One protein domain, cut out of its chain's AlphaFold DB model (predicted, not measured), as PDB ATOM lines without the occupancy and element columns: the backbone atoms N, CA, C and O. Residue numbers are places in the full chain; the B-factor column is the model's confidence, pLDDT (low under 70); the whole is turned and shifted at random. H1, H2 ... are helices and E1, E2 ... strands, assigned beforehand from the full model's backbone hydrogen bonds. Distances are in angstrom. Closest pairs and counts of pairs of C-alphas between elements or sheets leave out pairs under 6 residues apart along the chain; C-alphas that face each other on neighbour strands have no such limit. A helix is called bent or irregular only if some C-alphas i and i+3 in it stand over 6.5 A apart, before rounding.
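What this domain is: This is residues 2 to 22 and 35 to 64 of the 64 residues of an uncharacterized protein of Bacteroidetes bacterium HGW-Bacteroidetes-9 (UniProt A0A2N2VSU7). The model has little regular structure: two long loops with no named element, residues 5 to 22 and 35 to 56, make most of it, with a short strand, E1, at the first printed residues and a short irregular helix, H1, near the other end, away from E1. The printed part has 51 residues, 10 of them in E1 and then H1, of mixed class. It is only just compact, close to loose, with a radius of gyration of the C-alphas of 11.6 A and spans of 31 by 27 by 21 A.

How they stand to each other: E1, residues 2 to 4, pairs with no named strand. H1, residues 57 to 63, is apart from E1, with no C-alpha of the one within 8 A of the other. H1 is irregular: C-alphas 58 and 61 are 7.2 A apart. In its backbone 0 of 3 O i to N i+4 pairs are within hydrogen-bond range, and 3 of 4 O i to N i+3 pairs.

Where its parts are: E1 begins at C-alpha 2 (36.519, -0.240, 4.320) and measures 6.5 A. H1 measures 11.0 A and ends at C-alpha 63 (42.229, 8.697, -2.777).

The domain as a whole: The C-alphas farthest apart, Tyr 9 and Tyr 37, are 32.7 A apart. Residues 23 to 34 are not printed, and C-alphas 22 and 35 are 25.3 A apart across this cut. No printed residue is under 70 in pLDDT.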
ATOM      1  N   VAL A   2      35.831   0.527   5.363       95.88
ATOM      2  CA  VAL A   2      36.519  -0.240   4.320       95.88
ATOM      3  C   VAL A   2      36.271  -1.728   4.526       95.88
ATOM      4  O   VAL A   2      36.434  -2.234   5.630       95.88
ATOM      5  N   TYR A   3      35.907  -2.425   3.460       97.19
ATOM      6  CA  TYR A   3      35.818  -3.877   3.417       97.19
ATOM      7  C   TYR A   3      36.971  -4.425   2.578       97.19
ATOM      8  O   TYR A   3      37.192  -3.977   1.449       97.19
ATOM      9  N   LYS A   4      37.714  -5.385   3.133       96.94
ATOM     10  CA  LYS A   4      38.786  -6.069   2.411       96.94
ATOM     11  C   LYS A   4      38.178  -7.160   1.535       96.94
ATOM     12  O   LYS A   4      37.580  -8.092   2.059       96.94
ATOM     13  N   VAL A   5      38.352  -7.048   0.222       96.94
ATOM     14  CA  VAL A   5      37.913  -8.076  -0.729       96.94
ATOM     15  C   VAL A   5      39.013  -9.109  -0.965       96.94
ATOM     16  O   VAL A   5      40.201  -8.815  -0.824       96.94
ATOM     17  N   GLU A   6      38.610 -10.315  -1.355       95.50
ATOM     18  CA  GLU A   6      39.521 -11.412  -1.711       95.50
ATOM     19  C   GLU A   6      39.881 -11.422  -3.201       95.50
ATOM     20  O   GLU A   6      40.885 -12.012  -3.591       95.50
ATOM     21  N   ASN A   7      39.087 -10.753  -4.042       94.31
ATOM     22  CA  ASN A   7      39.296 -10.698  -5.481       94.31
ATOM     23  C   ASN A   7      39.476  -9.253  -5.958       94.31
ATOM     24  O   ASN A   7      38.668  -8.374  -5.662       94.31
ATOM     25  N   ARG A   8      40.516  -9.023  -6.765       93.75
ATOM     26  CA  ARG A   8      40.834  -7.715  -7.351       93.75
ATOM     27  C   ARG A   8      39.705  -7.116  -8.189       93.75
ATOM     28  O   ARG A   8      39.691  -5.909  -8.380       93.75
ATOM     29  N   TYR A   9      38.792  -7.932  -8.716       93.75
ATOM     30  CA  TYR A   9      37.674  -7.449  -9.533       93.75
ATOM     31  C   TYR A   9      36.522  -6.865  -8.703       93.75
ATOM     32  O   TYR A   9      35.683  -6.158  -9.254       93.75
ATOM     33  N   ASP A  10      36.499  -7.108  -7.389       93.94
ATOM     34  CA  ASP A  10      35.427  -6.647  -6.496       93.94
ATOM     35  C   ASP A  10      35.694  -5.266  -5.874       93.94
ATOM     36  O   ASP A  10      34.905  -4.796  -5.046       93.94
ATOM     37  N   VAL A  11      36.800  -4.620  -6.256       94.56
ATOM     38  CA  VAL A  11      37.191  -3.292  -5.767       94.56
ATOM     39  C   VAL A  11      36.254  -2.196  -6.261       94.56
ATOM     40  O   VAL A  11      35.724  -2.244  -7.370       94.56
ATOM     41  N   ASP A  12      36.086  -1.160  -5.446       92.94
ATOM     42  CA  ASP A  12      35.347   0.036  -5.831       92.94
ATOM     43  C   ASP A  12      35.890   1.304  -5.159       92.94
ATOM     44  O   ASP A  12      36.794   1.275  -4.323       92.94
ATOM     45  N   LYS A  13      35.308   2.450  -5.527       89.44
ATOM     46  CA  LYS A  13      35.643   3.754  -4.935       89.44
ATOM     47  C   LYS A  13      34.894   4.036  -3.627       89.44
ATOM     48  O   LYS A  13      35.166   5.049  -2.980       89.44
ATOM     49  N   GLU A  14      33.939   3.189  -3.249       90.44
ATOM     50  CA  GLU A  14      33.058   3.423  -2.103       90.44
ATOM     51  C   GLU A  14      33.547   2.750  -0.817       90.44
ATOM     52  O   GLU A  14      33.107   3.134   0.261       90.44
ATOM     53  N   GLY A  15      34.525   1.848  -0.891       92.56
ATOM     54  CA  GLY A  15      35.181   1.290   0.291       92.56
ATOM     55  C   GLY A  15      35.570  -0.177   0.177       92.56
ATOM     56  O   GLY A  15      35.928  -0.765   1.190       92.56
ATOM     57  N   ARG A  16      35.502  -0.795  -1.005       95.94
ATOM     58  CA  ARG A  16      35.963  -2.170  -1.231       95.94
ATOM     59  C   ARG A  16      37.401  -2.171  -1.719       95.94
ATOM     60  O   ARG A  16      37.689  -1.701  -2.817       95.94
ATOM     61  N   TRP A  17      38.307  -2.653  -0.875       95.94
ATOM     62  CA  TRP A  17      39.747  -2.561  -1.100       95.94
ATOM     63  C   TRP A  17      40.374  -3.938  -1.237       95.94
ATOM     64  O   TRP A  17      40.131  -4.828  -0.422       95.94
ATOM     65  N   PHE A  18      41.227  -4.088  -2.244       96.38
ATOM     66  CA  PHE A  18      42.050  -5.272  -2.442       96.38
ATOM     67  C   PHE A  18      43.491  -4.944  -2.054       96.38
ATOM     68  O   PHE A  18      44.047  -3.945  -2.508       96.38
ATOM     69  N   PHE A  19      44.085  -5.763  -1.189       94.62
ATOM     70  CA  PHE A  19      45.457  -5.566  -0.730       94.62
ATOM     71  C   PHE A  19      46.388  -6.454  -1.538       94.62
ATOM     72  O   PHE A  19      46.183  -7.663  -1.617       94.62
ATOM     73  N   VAL A  20      47.423  -5.840  -2.099       95.06
ATOM     74  CA  VAL A  20      48.481  -6.519  -2.841       95.06
ATOM     75  C   VAL A  20      49.785  -6.452  -2.059       95.06
ATOM     76  O   VAL A  20      50.046  -5.479  -1.353       95.06
ATOM     77  N   GLU A  21      50.611  -7.485  -2.192       91.44
ATOM     78  CA  GLU A  21      51.922  -7.537  -1.537       91.44
ATOM     79  C   GLU A  21      52.961  -6.693  -2.284       91.44
ATOM     80  O   GLU A  21      53.832  -6.069  -1.677       91.44
ATOM     81  N   ASN A  22      52.858  -6.631  -3.614       92.62
ATOM     82  CA  ASN A  22      53.792  -5.884  -4.440       92.62
ATOM     83  C   ASN A  22      53.329  -4.435  -4.646       92.62
ATOM     84  O   ASN A  22      52.266  -4.159  -5.199       92.62
ATOM     85  N   ASN A  35      49.623   7.386  15.270       94.00
ATOM     86  CA  ASN A  35      48.580   8.174  15.922       94.00
ATOM     87  C   ASN A  35      47.547   8.701  14.924       94.00
ATOM     88  O   ASN A  35      47.857   9.139  13.820       94.00
ATOM     89  N   LYS A  36      46.291   8.776  15.378       91.31
ATOM     90  CA  LYS A  36      45.167   9.304  14.583       91.31
ATOM     91  C   LYS A  36      45.336  10.761  14.134       91.31
ATOM     92  O   LYS A  36      44.655  11.177  13.205       91.31
ATOM     93  N   TYR A  37      46.158  11.539  14.838       92.62
ATOM     94  CA  TYR A  37      46.380  12.959  14.553       92.62
ATOM     95  C   TYR A  37      47.355  13.176  13.394       92.62
ATOM     96  O   TYR A  37      47.264  14.202  12.731       92.62
ATOM     97  N   ASP A  38      48.211  12.190  13.120       94.25
ATOM     98  CA  ASP A  38      49.176  12.218  12.016       94.25
ATOM     99  C   ASP A  38      48.567  11.670  10.713       94.25
ATOM    100  O   ASP A  38      49.186  11.726   9.654       94.25
ATOM    101  N   ALA A  39      47.353  11.111  10.782       94.56
ATOM    102  CA  ALA A  39      46.673  10.502   9.648       94.56
ATOM    103  C   ALA A  39      45.789  11.509   8.897       94.56
ATOM    104  O   ALA A  39      44.868  12.104   9.464       94.56
ATOM    105  N   ASP A  40      45.961  11.591   7.578       92.94
ATOM    106  CA  ASP A  40      45.066  12.369   6.713       92.94
ATOM    107  C   ASP A  40      43.653  11.757   6.645       92.94
ATOM    108  O   ASP A  40      42.631  12.466   6.637       92.94
ATOM    109  N   LEU A  41      43.591  10.419   6.640       92.69
ATOM    110  CA  LEU A  41      42.372   9.626   6.513       92.69
ATOM    111  C   LEU A  41      42.270   8.566   7.618       92.69
ATOM    112  O   LEU A  41      43.137   7.710   7.763       92.69
ATOM    113  N   LEU A  42      41.152   8.580   8.351       93.38
ATOM    114  CA  LEU A  42      40.812   7.535   9.316       93.38
ATOM    115  C   LEU A  42      39.978   6.447   8.643       93.38
ATOM    116  O   LEU A  42      38.905   6.719   8.091       93.38
ATOM    117  N   ILE A  43      40.468   5.214   8.716       92.75
ATOM    118  CA  ILE A  43      39.860   4.037   8.100       92.75
ATOM    119  C   ILE A  43      39.418   3.078   9.201       92.75
ATOM    120  O   ILE A  43      40.169   2.784  10.124       92.75
ATOM    121  N   PHE A  44      38.197   2.573   9.069       94.62
ATOM    122  CA  PHE A  44      37.644   1.530   9.924       94.62
ATOM    123  C   PHE A  44      37.315   0.336   9.044       94.62
ATOM    124  O   PHE A  44      36.574   0.496   8.066       94.62
ATOM    125  N   PHE A  45      37.878  -0.823   9.377       95.19
ATOM    126  CA  PHE A  45      37.607  -2.064   8.668       95.19
ATOM    127  C   PHE A  45      36.299  -2.683   9.156       95.19
ATOM    128  O   PHE A  45      36.034  -2.706  10.356       95.19
ATOM    129  N   VAL A  46      35.485  -3.152   8.217       96.38
ATOM    130  CA  VAL A  46      34.215  -3.839   8.477       96.38
ATOM    131  C   VAL A  46      34.264  -5.257   7.921       96.38
ATOM    132  O   VAL A  46      35.015  -5.532   6.986       96.38
ATOM    133  N   GLU A  47      33.450  -6.149   8.483       95.06
ATOM    134  CA  GLU A  47      33.375  -7.559   8.068       95.06
ATOM    135  C   GLU A  47      32.364  -7.802   6.941       95.06
ATOM    136  O   GLU A  47      32.443  -8.813   6.249       95.06
ATOM    137  N   ASN A  48      31.418  -6.883   6.727       94.50
ATOM    138  CA  ASN A  48      30.401  -7.007   5.691       94.50
ATOM    139  C   ASN A  48      30.579  -5.935   4.612       94.50
ATOM    140  O   ASN A  48      30.669  -4.740   4.896       94.50
ATOM    141  N   ARG A  49      30.564  -6.363   3.345       93.06
ATOM    142  CA  ARG A  49      30.693  -5.480   2.180       93.06
ATOM    143  C   ARG A  49      29.636  -4.376   2.125       93.06
ATOM    144  O   ARG A  49      29.918  -3.314   1.588       93.06
ATOM    145  N   TYR A  50      28.437  -4.617   2.661       93.25
ATOM    146  CA  TYR A  50      27.342  -3.640   2.639       93.25
ATOM    147  C   TYR A  50      27.532  -2.495   3.643       93.25
ATOM    148  O   TYR A  50      26.899  -1.453   3.497       93.25
ATOM    149  N   ASP A  51      28.425  -2.661   4.623       94.12
ATOM    150  CA  ASP A  51      28.769  -1.620   5.595       94.12
ATOM    151  C   ASP A  51      29.937  -0.740   5.120       94.12
ATOM    152  O   ASP A  51      30.260   0.278   5.746       94.12
ATOM    153  N   ALA A  52      30.590  -1.126   4.017       95.44
ATOM    154  CA  ALA A  52      31.635  -0.334   3.387       95.44
ATOM    155  C   ALA A  52      31.037   0.938   2.778       95.44
ATOM    156  O   ALA A  52      29.926   0.945   2.253       95.44
ATOM    157  N   GLY A  53      31.761   2.047   2.891       94.38
ATOM    158  CA  GLY A  53      31.189   3.339   2.541       94.38
ATOM    159  C   GLY A  53      31.951   4.530   3.096       94.38
ATOM    160  O   GLY A  53      32.522   4.501   4.198       94.38
ATOM    161  N   TRP A  54      31.864   5.647   2.378       93.25
ATOM    162  CA  TRP A  54      32.265   6.954   2.886       93.25
ATOM    163  C   TRP A  54      31.245   7.493   3.884       93.25
ATOM    164  O   TRP A  54      30.113   7.803   3.522       93.25
ATOM    165  N   LYS A  55      31.673   7.691   5.135       91.12
ATOM    166  CA  LYS A  55      30.896   8.466   6.118       91.12
ATOM    167  C   LYS A  55      31.039   9.970   5.894       91.12
ATOM    168  O   LYS A  55      30.071  10.703   6.035       91.12
ATOM    169  N   ASN A  56      32.233  10.423   5.511       88.56
ATOM    170  CA  ASN A  56      32.499  11.814   5.166       88.56
ATOM    171  C   ASN A  56      33.143  11.893   3.777       88.56
ATOM    172  O   ASN A  56      34.324  11.595   3.614       88.56
ATOM    173  N   ARG A  57      32.356  12.313   2.781       90.75
ATOM    174  CA  ARG A  57      32.800  12.412   1.383       90.75
ATOM    175  C   ARG A  57      33.740  13.592   1.118       90.75
ATOM    176  O   ARG A  57      34.417  13.583   0.097       90.75
ATOM    177  N   SER A  58      33.847  14.565   2.031       92.56
ATOM    178  CA  SER A  58      34.735  15.728   1.845       92.56
ATOM    179  C   SER A  58      36.205  15.337   1.681       92.56
ATOM    180  O   SER A  58      36.923  16.009   0.953       92.56
ATOM    181  N   LYS A  59      36.637  14.219   2.282       90.00
ATOM    182  CA  LYS A  59      38.011  13.696   2.203       90.00
ATOM    183  C   LYS A  59      38.237  12.669   1.088       90.00
ATOM    184  O   LYS A  59      39.347  12.175   0.935       90.00
ATOM    185  N   MET A  60      37.214  12.349   0.293       90.56
ATOM    186  CA  MET A  60      37.308  11.322  -0.753       90.56
ATOM    187  C   MET A  60      38.361  11.660  -1.820       90.56
ATOM    188  O   MET A  60      38.979  10.762  -2.385       90.56
ATOM    189  N   HIS A  61      38.606  12.953  -2.049       89.62
ATOM    190  CA  HIS A  61      39.618  13.454  -2.980       89.62
ATOM    191  C   HIS A  61      41.050  12.993  -2.653       89.62
ATOM    192  O   HIS A  61      41.871  12.941  -3.557       89.62
ATOM    193  N   LEU A  62      41.340  12.601  -1.406       89.19
ATOM    194  CA  LEU A  62      42.660  12.101  -1.000       89.19
ATOM    195  C   LEU A  62      43.013  10.737  -1.618       89.19
ATOM    196  O   LEU A  62      44.177  10.350  -1.614       89.19
ATOM    197  N   LEU A  63      42.021   9.995  -2.126       86.38
ATOM    198  CA  LEU A  63      42.229   8.697  -2.777       86.38
ATOM    199  C   LEU A  63      42.157   8.755  -4.308       86.38
ATOM    200  O   LEU A  63      42.270   7.705  -4.940       86.38
ATOM    201  N   TYR A  64      41.955   9.930  -4.914       80.75
ATOM    202  CA  TYR A  64      41.925  10.067  -6.377       80.75
ATOM    203  C   TYR A  64      43.317  10.132  -6.992       80.75
ATOM    204  O   TYR A  64      44.293  10.455  -6.286       80.75
TER     205      TYR A  64